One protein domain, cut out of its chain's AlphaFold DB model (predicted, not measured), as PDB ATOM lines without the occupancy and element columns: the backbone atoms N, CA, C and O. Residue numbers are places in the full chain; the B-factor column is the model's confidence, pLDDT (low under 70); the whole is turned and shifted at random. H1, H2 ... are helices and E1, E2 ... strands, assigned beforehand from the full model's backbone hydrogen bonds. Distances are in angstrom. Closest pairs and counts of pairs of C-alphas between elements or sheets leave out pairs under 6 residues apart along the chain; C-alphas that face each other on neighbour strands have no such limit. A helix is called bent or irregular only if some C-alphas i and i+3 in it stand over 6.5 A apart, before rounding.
ATOM      1  N   CYS A  10      49.939  49.629 -16.567       83.00
ATOM      2  CA  CYS A  10      49.218  50.898 -16.656       83.00
ATOM      3  C   CYS A  10      49.747  51.948 -15.663       83.00
ATOM      4  O   CYS A  10      49.801  53.138 -15.983       83.00
ATOM      5  N   GLY A  11      50.184  51.514 -14.477       86.75
ATOM      6  CA  GLY A  11      50.851  52.373 -13.506       86.75
ATOM      7  C   GLY A  11      52.268  52.737 -13.940       86.75
ATOM      8  O   GLY A  11      52.660  53.893 -13.813       86.75
ATOM      9  N   GLU A  12      53.029  51.793 -14.490       88.06
ATOM     10  CA  GLU A  12      54.415  52.024 -14.917       88.06
ATOM     11  C   GLU A  12      54.497  53.007 -16.092       88.06
ATOM     12  O   GLU A  12      55.309  53.933 -16.053       88.06
ATOM     13  N   ILE A  13      53.609  52.872 -17.082       89.56
ATOM     14  CA  ILE A  13      53.543  53.717 -18.289       89.56
ATOM     15  C   ILE A  13      53.409  55.190 -17.924       89.56
ATOM     16  O   ILE A  13      54.139  56.044 -18.433       89.56
ATOM     17  N   ILE A  14      52.516  55.498 -16.990       90.25
ATOM     18  CA  ILE A  14      52.212  56.880 -16.630       90.25
ATOM     19  C   ILE A  14      53.118  57.347 -15.486       90.25
ATOM     20  O   ILE A  14      53.815  58.357 -15.598       90.25
ATOM     21  N   VAL A  15      53.134  56.617 -14.371       91.38
ATOM     22  CA  VAL A  15      53.731  57.090 -13.117       91.38
ATOM     23  C   VAL A  15      55.251  57.114 -13.189       91.38
ATOM     24  O   VAL A  15      55.845  58.091 -12.730       91.38
ATOM     25  N   ASN A  16      55.898  56.095 -13.766       90.62
ATOM     26  CA  ASN A  16      57.364  56.060 -13.802       90.62
ATOM     27  C   ASN A  16      57.909  57.158 -14.710       90.62
ATOM     28  O   ASN A  16      58.861  57.841 -14.340       90.62
ATOM     29  N   THR A  17      57.270  57.386 -15.856       91.75
ATOM     30  CA  THR A  17      57.635  58.452 -16.797       91.75
ATOM     31  C   THR A  17      57.509  59.831 -16.152       91.75
ATOM     32  O   THR A  17      58.447  60.626 -16.205       91.75
ATOM     33  N   ILE A  18      56.392  60.096 -15.462       92.94
ATOM     34  CA  ILE A  18      56.167  61.376 -14.772       92.94
ATOM     35  C   ILE A  18      57.160  61.570 -13.622       92.94
ATOM     36  O   ILE A  18      57.762  62.634 -13.506       92.94
ATOM     37  N   LYS A  19      57.348  60.558 -12.765       92.38
ATOM     38  CA  LYS A  19      58.214  60.677 -11.582       92.38
ATOM     39  C   LYS A  19      59.692  60.775 -11.930       92.38
ATOM     40  O   LYS A  19      60.420  61.489 -11.250       92.38
ATOM     41  N   SER A  20      60.140  60.032 -12.937       91.62
ATOM     42  CA  SER A  20      61.545  60.043 -13.350       91.62
ATOM     43  C   SER A  20      61.897  61.238 -14.231       91.62
ATOM     44  O   SER A  20      63.069  61.594 -14.310       91.62
ATOM     45  N   GLY A  21      60.912  61.830 -14.920       93.31
ATOM     46  CA  GLY A  21      61.165  62.830 -15.956       93.31
ATOM     47  C   GLY A  21      62.013  62.288 -17.113       93.31
ATOM     48  O   GLY A  21      62.645  63.066 -17.821       93.31
ATOM     49  N   ALA A  22      62.063  60.965 -17.286       92.50
ATOM     50  CA  ALA A  22      62.903  60.277 -18.255       92.50
ATOM     51  C   ALA A  22      62.082  59.265 -19.059       92.50
ATOM     52  O   ALA A  22      61.103  58.706 -18.555       92.50
ATOM     53  N   CYS A  23      62.498  58.999 -20.298       93.56
ATOM     54  CA  CYS A  23      61.848  57.997 -21.137       93.56
ATOM     55  C   CYS A  23      61.908  56.606 -20.494       93.56
ATOM     56  O   CYS A  23      62.942  56.233 -19.932       93.56
ATOM     57  N   GLN A  24      60.828  55.834 -20.611       93.38
ATOM     58  CA  GLN A  24      60.767  54.459 -20.116       93.38
ATOM     59  C   GLN A  24      60.545  53.486 -21.270       93.38
ATOM     60  O   GLN A  24      59.816  53.768 -22.216       93.38
ATOM     61  N   VAL A  25      61.173  52.319 -21.158       92.69
ATOM     62  CA  VAL A  25      60.812  51.113 -21.909       92.69
ATOM     63  C   VAL A  25      60.092  50.221 -20.915       92.69
ATOM     64  O   VAL A  25      60.591  50.075 -19.795       92.69
ATOM     65  N   ILE A  26      58.937  49.673 -21.287       91.62
ATOM     66  CA  ILE A  26      58.026  48.949 -20.392       91.62
ATOM     67  C   ILE A  26      57.603  47.636 -21.051       91.62
ATOM     68  O   ILE A  26      57.329  47.586 -22.249       91.62
ATOM     69  N   LEU A  27      57.606  46.566 -20.254       92.06
ATOM     70  CA  LEU A  27      57.204  45.232 -20.670       92.06
ATOM     71  C   LEU A  27      55.682  45.214 -20.720       92.06
ATOM     72  O   LEU A  27      55.070  45.442 -19.670       92.06
ATOM     73  N   PRO A  28      55.075  44.914 -21.880       91.00
ATOM     74  CA  PRO A  28      53.637  44.939 -21.980       91.00
ATOM     75  C   PRO A  28      53.001  43.953 -21.016       91.00
ATOM     76  O   PRO A  28      53.551  42.874 -20.759       91.00
ATOM     77  N   GLY A  29      51.846  44.309 -20.469       88.62
ATOM     78  CA  GLY A  29      51.051  43.397 -19.653       88.62
ATOM     79  C   GLY A  29      49.900  42.773 -20.428       88.62
ATOM     80  O   GLY A  29      49.849  42.788 -21.658       88.62
ATOM     81  N   ASN A  30      48.972  42.155 -19.701       87.25
ATOM     82  CA  ASN A  30      47.864  41.436 -20.330       87.25
ATOM     83  C   ASN A  30      46.904  42.379 -21.058       87.25
ATOM     84  O   ASN A  30      46.346  41.984 -22.077       87.25
ATOM     85  N   GLY A  31      46.694  43.598 -20.553       85.31
ATOM     86  CA  GLY A  31      45.770  44.542 -21.176       85.31
ATOM     87  C   GLY A  31      46.248  44.946 -22.567       85.31
ATOM     88  O   GLY A  31      45.493  44.861 -23.531       85.31
ATOM     89  N   GLU A  32      47.522  45.310 -22.679       86.94
ATOM     90  CA  GLU A  32      48.144  45.694 -23.949       86.94
ATOM     91  C   GLU A  32      48.198  44.528 -24.942       86.94
ATOM     92  O   GLU A  32      47.804  44.690 -26.095       86.94
ATOM     93  N   ARG A  33      48.560  43.319 -24.492       87.38
ATOM     94  CA  ARG A  33      48.548  42.129 -25.363       87.38
ATOM     95  C   ARG A  33      47.149  41.787 -25.879       87.38
ATOM     96  O   ARG A  33      46.978  41.507 -27.060       87.38
ATOM     97  N   VAL A  34      46.139  41.804 -25.005       86.75
ATOM     98  CA  VAL A  34      44.770  41.380 -25.359       86.75
ATOM     99  C   VAL A  34      44.029  42.447 -26.164       86.75
ATOM    100  O   VAL A  34      43.340  42.109 -27.124       86.75
ATOM    101  N   PHE A  35      44.135  43.722 -25.784       84.88
ATOM    102  CA  PHE A  35      43.338  44.804 -26.379       84.88
ATOM    103  C   PHE A  35      44.129  45.689 -27.342       84.88
ATOM    104  O   PHE A  35      43.559  46.209 -28.299       84.88
ATOM    105  N   GLY A  36      45.426  45.871 -27.097       80.62
ATOM    106  CA  GLY A  36      46.330  46.634 -27.958       80.62
ATOM    107  C   GLY A  36      46.942  45.808 -29.089       80.62
ATOM    108  O   GLY A  36      47.649  46.373 -29.917       80.62
ATOM    109  N   TYR A  37      46.667  44.495 -29.130       85.38
ATOM    110  CA  TYR A  37      47.286  43.531 -30.048       85.38
ATOM    111  C   TYR A  37      48.819  43.530 -29.993       85.38
ATOM    112  O   TYR A  37      49.474  43.132 -30.958       85.38
ATOM    113  N   THR A  38      49.389  43.958 -28.864       88.62
ATOM    114  CA  THR A  38      50.836  44.020 -28.683       88.62
ATOM    115  C   THR A  38      51.428  42.615 -28.718       88.62
ATOM    116  O   THR A  38      50.973  41.737 -27.980       88.62
ATOM    117  N   GLN A  39      52.408  42.390 -29.588       90.19
ATOM    118  CA  GLN A  39      53.072  41.097 -29.754       90.19
ATOM    119  C   GLN A  39      54.126  40.854 -28.667       90.19
ATOM    120  O   GLN A  39      54.547  41.767 -27.958       90.19
ATOM    121  N   ASP A  40      54.554  39.601 -28.513       89.81
ATOM    122  CA  ASP A  40      55.518  39.213 -27.471       89.81
ATOM    123  C   ASP A  40      56.923  39.794 -27.687       89.81
ATOM    124  O   ASP A  40      57.712  39.870 -26.745       89.81
ATOM    125  N   ASP A  41      57.235  40.213 -28.912       91.00
ATOM    126  CA  ASP A  41      58.462  40.902 -29.305       91.00
ATOM    127  C   ASP A  41      58.335  42.436 -29.293       91.00
ATOM    128  O   ASP A  41      59.312  43.142 -29.552       91.00
ATOM    129  N   GLU A  42      57.162  42.968 -28.943       90.50
ATOM    130  CA  GLU A  42      56.916  44.401 -28.818       90.50
ATOM    131  C   GLU A  42      57.065  44.888 -27.368       90.50
ATOM    132  O   GLU A  42      56.864  44.161 -26.394       90.50
ATOM    133  N   MET A  43      57.424  46.166 -27.219       91.75
ATOM    134  CA  MET A  43      57.591  46.840 -25.928       91.75
ATOM    135  C   MET A  43      56.921  48.210 -25.967       91.75
ATOM    136  O   MET A  43      56.963  48.901 -26.987       91.75
ATOM    137  N   ALA A  44      56.361  48.644 -24.839       91.00
ATOM    138  CA  ALA A  44      55.846  49.999 -24.712       91.00
ATOM    139  C   ALA A  44      57.003  50.984 -24.483       91.00
ATOM    140  O   ALA A  44      57.932  50.715 -23.717       91.00
ATOM    141  N   PHE A  45      56.940  52.144 -25.137       92.69
ATOM    142  CA  PHE A  45      57.890  53.236 -24.941       92.69
ATOM    143  C   PHE A  45      57.152  54.518 -24.586       92.69
ATOM    144  O   PHE A  45      56.208  54.917 -25.268       92.69
ATOM    145  N   THR A  46      57.596  55.180 -23.525       93.56
ATOM    146  CA  THR A  46      56.982  56.408 -23.026       93.56
ATOM    147  C   THR A  46      57.993  57.533 -22.972       93.56
ATOM    148  O   THR A  46      59.182  57.329 -22.714       93.56
ATOM    149  N   ILE A  47      57.499  58.747 -23.189       95.44
ATOM    150  CA  ILE A  47      58.291  59.971 -23.142       95.44
ATOM    151  C   ILE A  47      57.701  60.933 -22.106       95.44
ATOM    152  O   ILE A  47      56.478  61.009 -21.965       95.44
ATOM    153  N   PRO A  48      58.540  61.670 -21.367       95.06
ATOM    154  CA  PRO A  48      58.076  62.741 -20.501       95.06
ATOM    155  C   PRO A  48      57.562  63.919 -21.346       95.06
ATOM    156  O   PRO A  48      58.032  64.152 -22.462       95.06
ATOM    157  N   THR A  49      56.607  64.684 -20.811       95.06
ATOM    158  CA  THR A  49      55.910  65.762 -21.538       95.06
ATOM    159  C   THR A  49      56.863  66.791 -22.150       95.06
ATOM    160  O   THR A  49      56.614  67.295 -23.239       95.06
ATOM    161  N   GLN A  50      57.987  67.067 -21.487       96.12
ATOM    162  CA  GLN A  50      58.997  68.025 -21.941       96.12
ATOM    163  C   GLN A  50      59.670  67.621 -23.264       96.12
ATOM    164  O   GLN A  50      60.279  68.469 -23.906       96.12
ATOM    165  N   LEU A  51      59.586  66.347 -23.667       96.62
ATOM    166  CA  LEU A  51      60.180  65.836 -24.907       96.62
ATOM    167  C   LEU A  51      59.166  65.675 -26.046       96.62
ATOM    168  O   LEU A  51      59.559  65.290 -27.146       96.62
ATOM    169  N   VAL A  52      57.881  65.964 -25.816       95.56
ATOM    170  CA  VAL A  52      56.818  65.761 -26.816       95.56
ATOM    171  C   VAL A  52      57.093  66.544 -28.098       95.56
ATOM    172  O   VAL A  52      57.004  65.967 -29.183       95.56
ATOM    173  N   ASP A  53      57.492  67.812 -27.992       97.75
ATOM    174  CA  ASP A  53      57.764  68.652 -29.164       97.75
ATOM    175  C   ASP A  53      58.958  68.119 -29.967       97.75
ATOM    176  O   ASP A  53      58.854  67.916 -31.177       97.75
ATOM    177  N   THR A  54      60.058  67.782 -29.287       97.12
ATOM    178  CA  THR A  54      61.260  67.206 -29.911       97.12
ATOM    179  C   THR A  54      60.961  65.886 -30.621       97.12
ATOM    180  O   THR A  54      61.411  65.657 -31.743       97.12
ATOM    181  N   VAL A  55      60.182  65.005 -29.989       95.44
ATOM    182  CA  VAL A  55      59.810  63.709 -30.574       95.44
ATOM    183  C   VAL A  55      58.889  63.905 -31.777       95.44
ATOM    184  O   VAL A  55      59.079  63.256 -32.803       95.44
ATOM    185  N   THR A  56      57.934  64.830 -31.693       95.00
ATOM    186  CA  THR A  56      56.998  65.128 -32.788       95.00
ATOM    187  C   THR A  56      57.716  65.721 -33.998       95.00
ATOM    188  O   THR A  56      57.438  65.335 -35.140       95.00
ATOM    189  N   GLU A  57      58.678  66.616 -33.771       97.25
ATOM    190  CA  GLU A  57      59.539  67.152 -34.824       97.25
ATOM    191  C   GLU A  57      60.345  66.033 -35.499       97.25
ATOM    192  O   GLU A  57      60.335  65.919 -36.728       97.25
ATOM    193  N   GLY A  58      60.957  65.147 -34.707       94.75
ATOM    194  CA  GLY A  58      61.680  63.977 -35.206       94.75
ATOM    195  C   GLY A  58      60.806  63.062 -36.070       94.75
ATOM    196  O   GLY A  58      61.178  62.755 -37.202       94.75
ATOM    197  N   LEU A  59      59.615  62.691 -35.587       94.62
ATOM    198  CA  LEU A  59      58.654  61.850 -36.317       94.62
ATOM    199  C   LEU A  59      58.169  62.511 -37.617       94.62
ATOM    200  O   LEU A  59      57.982  61.848 -38.641       94.62
ATOM    201  N   THR A  60      57.998  63.832 -37.611       95.12
ATOM    202  CA  THR A  60      57.672  64.593 -38.823       95.12
ATOM    203  C   THR A  60      58.829  64.546 -39.823       95.12
ATOM    204  O   THR A  60      58.610  64.398 -41.028       95.12
ATOM    205  N   GLY A  61      60.067  64.640 -39.337       96.12
ATOM    206  CA  GLY A  61      61.278  64.491 -40.141       96.12
ATOM    207  C   GLY A  61      61.392  63.108 -40.783       96.12
ATOM    208  O   GLY A  61      61.595  63.020 -41.996       96.12
ATOM    209  N   THR A  62      61.190  62.031 -40.017       94.69
ATOM    210  CA  THR A  62      61.238  60.655 -40.549       94.69
ATOM    211  C   THR A  62      60.184  60.442 -41.626       94.69
ATOM    212  O   THR A  62      60.473  59.862 -42.670       94.69
ATOM    213  N   HIS A  63      58.982  60.983 -41.416       93.25
ATOM    214  CA  HIS A  63      57.877  60.893 -42.366       93.25
ATOM    215  C   HIS A  63      58.195  61.577 -43.696       93.25
ATOM    216  O   HIS A  63      58.000  60.970 -44.751       93.25
ATOM    217  N   LYS A  64      58.765  62.789 -43.655       94.94
ATOM    218  CA  LYS A  64      59.244  63.508 -44.849       94.94
ATOM    219  C   LYS A  64      60.361  62.754 -45.573       94.94
ATOM    220  O   LYS A  64      60.426  62.807 -46.796       94.94
ATOM    221  N   ALA A  65      61.206  62.038 -44.833       94.69
ATOM    222  CA  ALA A  65      62.257  61.183 -45.383       94.69
ATOM    223  C   ALA A  65      61.742  59.826 -45.912       94.69
ATOM    224  O   ALA A  65      62.532  59.025 -46.406       94.69
ATOM    225  N   GLY A  66      60.434  59.559 -45.825       91.75
ATOM    226  CA  GLY A  66      59.794  58.345 -46.340       91.75
ATOM    227  C   GLY A  66      59.608  57.221 -45.317       91.75
ATOM    228  O   GLY A  66      58.998  56.206 -45.647       91.75
ATOM    229  N   ILE A  67      60.061  57.388 -44.071       90.62
ATOM    230  CA  ILE A  67      59.885  56.406 -42.990       90.62
ATOM    231  C   ILE A  67      58.625  56.757 -42.191       90.62
ATOM    232  O   ILE A  67      58.541  57.805 -41.549       90.62
ATOM    233  N   ARG A  68      57.622  55.873 -42.217       85.75
ATOM    234  CA  ARG A  68      56.316  56.091 -41.576       85.75
ATOM    235  C   ARG A  68      56.235  55.338 -40.252       85.75
ATOM    236  O   ARG A  68      56.373  54.123 -40.243       85.75
ATOM    237  N   TYR A  69      55.956  56.066 -39.173       85.31
ATOM    238  CA  TYR A  69      55.602  55.501 -37.873       85.31
ATOM    239  C   TYR A  69      54.123  55.780 -37.543       85.31
ATOM    240  O   TYR A  69      53.640  56.867 -37.876       85.31
ATOM    241  N   PRO A  70      53.415  54.848 -36.875       79.69
ATOM    242  CA  PRO A  70      53.844  53.474 -36.598       79.69
ATOM    243  C   PRO A  70      54.064  52.686 -37.898       79.69
ATOM    244  O   PRO A  70      53.477  53.009 -38.934       79.69
ATOM    245  N   ILE A  71      54.969  51.704 -37.854       82.00
ATOM    246  CA  ILE A  71      55.266  50.860 -39.015       82.00
ATOM    247  C   ILE A  71      53.962  50.158 -39.417       82.00
ATOM    248  O   ILE A  71      53.315  49.564 -38.553       82.00
ATOM    249  N   PRO A  72      53.529  50.235 -40.689       75.31
ATOM    250  CA  PRO A  72      52.329  49.537 -41.117       75.31
ATOM    251  C   PRO A  72      52.500  48.031 -40.919       75.31
ATOM    252  O   PRO A  72      53.366  47.415 -41.540       75.31
ATOM    253  N   ASN A  73      51.653  47.433 -40.087       72.69
ATOM    254  CA  ASN A  73      51.564  45.984 -40.008       72.69
ATOM    255  C   ASN A  73      50.898  45.465 -41.284       72.69
ATOM    256  O   ASN A  73      49.822  45.921 -41.678       72.69
ATOM    257  N   SER A  74      51.559  44.522 -41.953       66.44
ATOM    258  CA  SER A  74      51.016  43.885 -43.148       66.44
ATOM    259  C   SER A  74      49.838  42.994 -42.759       66.44
ATOM    260  O   SER A  74      50.015  41.850 -42.353       66.44
ATOM    261  N   LEU A  75      48.620  43.507 -42.925       64.88
ATOM    262  CA  LEU A  75      47.400  42.699 -42.967       64.88
ATOM    263  C   LEU A  75      47.131  42.189 -44.392       64.88
ATOM    264  O   LEU A  75      45.984  41.979 -44.770       64.88
ATOM    265  N   LEU A  76      48.176  41.971 -45.204       59.00
ATOM    266  CA  LEU A  76      48.064  41.388 -46.551       59.00
ATOM    267  C   LEU A  76      47.773  39.877 -46.512       59.00
ATOM    268  O   LEU A  76      48.162  39.141 -47.417       59.00
ATOM    269  N   TYR A  77      47.134  39.390 -45.451       65.06
ATOM    270  CA  TYR A  77      46.636  38.027 -45.405       65.06
ATOM    271  C   TYR A  77      45.162  38.057 -45.802       65.06
ATOM    272  O   TYR A  77      44.340  38.755 -45.209       65.06
ATOM    273  N   GLU A  78      44.832  37.301 -46.839       68.00
ATOM    274  CA  GLU A  78      43.449  37.013 -47.172       68.00
ATOM    275  C   GLU A  78      42.985  35.866 -46.272       68.00
ATOM    276  O   GLU A  78      43.573  34.776 -46.269       68.00
ATOM    277  N   ALA A  79      41.955  36.120 -45.465       66.06
ATOM    278  CA  ALA A  79      41.379  35.099 -44.610       66.06
ATOM    279  C   ALA A  79      40.813  33.966 -45.471       66.06
ATOM    280  O   ALA A  79      39.792  34.115 -46.137       66.06
ATOM    281  N   LYS A  80      41.476  32.805 -45.449       72.00
ATOM    282  CA  LYS A  80      40.932  31.599 -46.071       72.00
ATOM    283  C   LYS A  80      39.789  31.090 -45.208       72.00
ATOM    284  O   LYS A  80      40.015  30.567 -44.117       72.00
ATOM    285  N   PHE A  81      38.565  31.240 -45.701       76.12
ATOM    286  CA  PHE A  81      37.409  30.640 -45.054       76.12
ATOM    287  C   PHE A  81      37.571  29.111 -44.976       76.12
ATOM    288  O   PHE A  81      38.131  28.501 -45.896       76.12
ATOM    289  N   PRO A  82      37.082  28.462 -43.901       84.12
ATOM    290  CA  PRO A  82      37.046  27.008 -43.831       84.12
ATOM    291  C   PRO A  82      36.350  26.407 -45.066       84.12
ATOM    292  O   PRO A  82      35.370  26.990 -45.535       84.12
ATOM    293  N   PRO A  83      36.767  25.225 -45.563       79.19
ATOM    294  CA  PRO A  83      36.263  24.656 -46.819       79.19
ATOM    295  C   PRO A  83      34.730  24.600 -46.949       79.19
ATOM    296  O   PRO A  83      34.199  24.826 -48.031       79.19
ATOM    297  N   LYS A  84      34.013  24.394 -45.834       82.94
ATOM    298  CA  LYS A  84      32.540  24.376 -45.788       82.94
ATOM    299  C   LYS A  84      31.879  25.681 -46.244       82.94
ATOM    300  O   LYS A  84      30.778  25.649 -46.780       82.94
ATOM    301  N   TYR A  85      32.528  26.828 -46.057       82.19
ATOM    302  CA  TYR A  85      32.000  28.105 -46.546       82.19
ATOM    303  C   TYR A  85      32.076  28.200 -48.073       82.19
ATOM    304  O   TYR A  85      31.201  28.801 -48.682       82.19
ATOM    305  N   GLY A  86      33.052  27.537 -48.701       82.25
ATOM    306  CA  GLY A  86      33.096  27.403 -50.157       82.25
ATOM    307  C   GLY A  86      31.964  26.531 -50.716       82.25
ATOM    308  O   GLY A  86      31.538  26.739 -51.845       82.25
ATOM    309  N   GLU A  87      31.449  25.571 -49.939       85.38
ATOM    310  CA  GLU A  87      30.253  24.797 -50.310       85.38
ATOM    311  C   GLU A  87      28.985  25.657 -50.225       85.38
ATOM    312  O   GLU A  87      28.158  25.621 -51.131       85.38
ATOM    313  N   LEU A  88      28.864  26.476 -49.175       83.69
ATOM    314  CA  LEU A  88      27.775  27.447 -49.020       83.69
ATOM    315  C   LEU A  88      27.760  28.488 -50.143       83.69
ATOM    316  O   LEU A  88      26.695  28.770 -50.684       83.69
ATOM    317  N   GLU A  89      28.930  29.004 -50.527       83.50
ATOM    318  CA  GLU A  89      29.064  29.946 -51.641       83.50
ATOM    319  C   GLU A  89      28.545  29.332 -52.949       83.50
ATOM    320  O   GLU A  89      27.760  29.960 -53.650       83.50
ATOM    321  N   LYS A  90      28.890  28.070 -53.249       86.75
ATOM    322  CA  LYS A  90      28.365  27.366 -54.435       86.75
ATOM    323  C   LYS A  90      26.839  27.274 -54.421       86.75
ATOM    324  O   LYS A  90      26.208  27.596 -55.420       86.75
ATOM    325  N   ILE A  91      26.256  26.903 -53.280       86.44
ATOM    326  CA  ILE A  91      24.797  26.810 -53.114       86.44
ATOM    327  C   ILE A  91      24.128  28.181 -53.310       86.44
ATOM    328  O   ILE A  91      23.032  28.261 -53.866       86.44
ATOM    329  N   TRP A  92      24.751  29.268 -52.845       82.81
ATOM    330  CA  TRP A  92      24.233  30.622 -53.047       82.81
ATOM    331  C   TRP A  92      24.302  31.067 -54.508       82.81
ATOM    332  O   TRP A  92      23.308  31.584 -55.013       82.81
ATOM    333  N   GLN A  93      25.411  30.803 -55.200       82.69
ATOM    334  CA  GLN A  93      25.571  31.126 -56.624       82.69
ATOM    335  C   GLN A  93      24.583  30.346 -57.508       82.69
ATOM    336  O   GLN A  93      23.993  30.914 -58.425       82.69
ATOM    337  N   GLU A  94      24.338  29.067 -57.204       82.81
ATOM    338  CA  GLU A  94      23.334  28.243 -57.894       82.81
ATOM    339  C   GLU A  94      21.916  28.815 -57.737       82.81
ATOM    340  O   GLU A  94      21.168  28.886 -58.709       82.81
ATOM    341  N   LYS A  95      21.562  29.307 -56.542       73.50
ATOM    342  CA  LYS A  95      20.248  29.919 -56.280       73.50
ATOM    343  C   LYS A  95      20.065  31.310 -56.885       73.50
ATOM    344  O   LYS A  95      18.934  31.689 -57.177       73.50
ATOM    345  N   GLU A  96      21.131  32.093 -57.029       69.62
ATOM    346  CA  GLU A  96      21.061  33.399 -57.697       69.62
ATOM    347  C   GLU A  96      20.969  33.261 -59.223       69.62
ATOM    348  O   GLU A  96      20.288  34.065 -59.854       69.62
ATOM    349  N   GLY A  97      21.583  32.225 -59.805       58.97
ATOM    350  CA  GLY A  97      21.494  31.908 -61.237       58.97
ATOM    351  C   GLY A  97      20.188  31.233 -61.683       58.97
ATOM    352  O   GLY A  97      19.960  31.106 -62.883       58.97
ATOM    353  N   GLU A  98      19.335  30.803 -60.746       56.66
ATOM    354  CA  GLU A  98      17.988  30.262 -61.009       56.66
ATOM    355  C   GLU A  98      16.886  31.346 -61.099       56.66
ATOM    356  O   GLU A  98      15.715  31.012 -61.295       56.66
ATOM    357  N   LYS A  99      17.235  32.634 -60.962       48.31
ATOM    358  CA  LYS A  99      16.340  33.773 -61.251       48.31
ATOM    359  C   LYS A  99      16.440  34.224 -62.703       48.31
ATOM    360  O   LYS A  99      15.375  34.606 -63.242       48.31
TER     361      LYS A  99
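What this domain is: This is residues 10 to 99 of the 99 residues of the protein "DUF169 domain-containing protein" of Clostridia bacterium (UniProt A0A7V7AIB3). Helix H1 packs on a tiny antiparallel sheet, E1 and E2, with H2 between these strands along the chain and H3 after them; from this small body a long tail, residues 71 to 99, sticks out with H4. The printed part has 90 residues, in order H1 E1 H2 E2 H3 H4, mostly helix. It is extended, radius of gyration of the C-alphas 22.7 A, spanning 70 by 34 by 22 A.

How they stand to each other: E1, residues 24 to 26, and E2, residues 44 to 46, are antiparallel at 160 degrees; N 26 and O 44, 2.8 A apart, are within hydrogen-bond range. H1, residues 10 to 20, is closest to E1 at the C-alphas of Thr 17 and Gln 24, 6.1 A. H2, residues 30 to 35, H3, residues 49 to 64, and H4, residues 83 to 96, touch no helix. Every O i to N i+4 pair is within hydrogen-bond range in H2 and H4, 5 of 7 in H1, 10 of 12 in H3.

Where its parts are: H1, 15.7 A long, begins at C-alpha 10 (49.218, 50.898, -16.656). H3, 23.7 A, is irregular: C-alphas 50 and 53 are 7.4 A apart. H4, 20.6 A, ends at C-alpha 96 (21.061, 33.399, -57.697).

The domain as a whole: The farthest C-alphas, Ser 20 and Glu 98, are 71.1 A apart. The printed part has no cut; the link H3 to H4 is long, 18 residues. Residues 74 to 79 and 96 to 99 have pLDDT under 70.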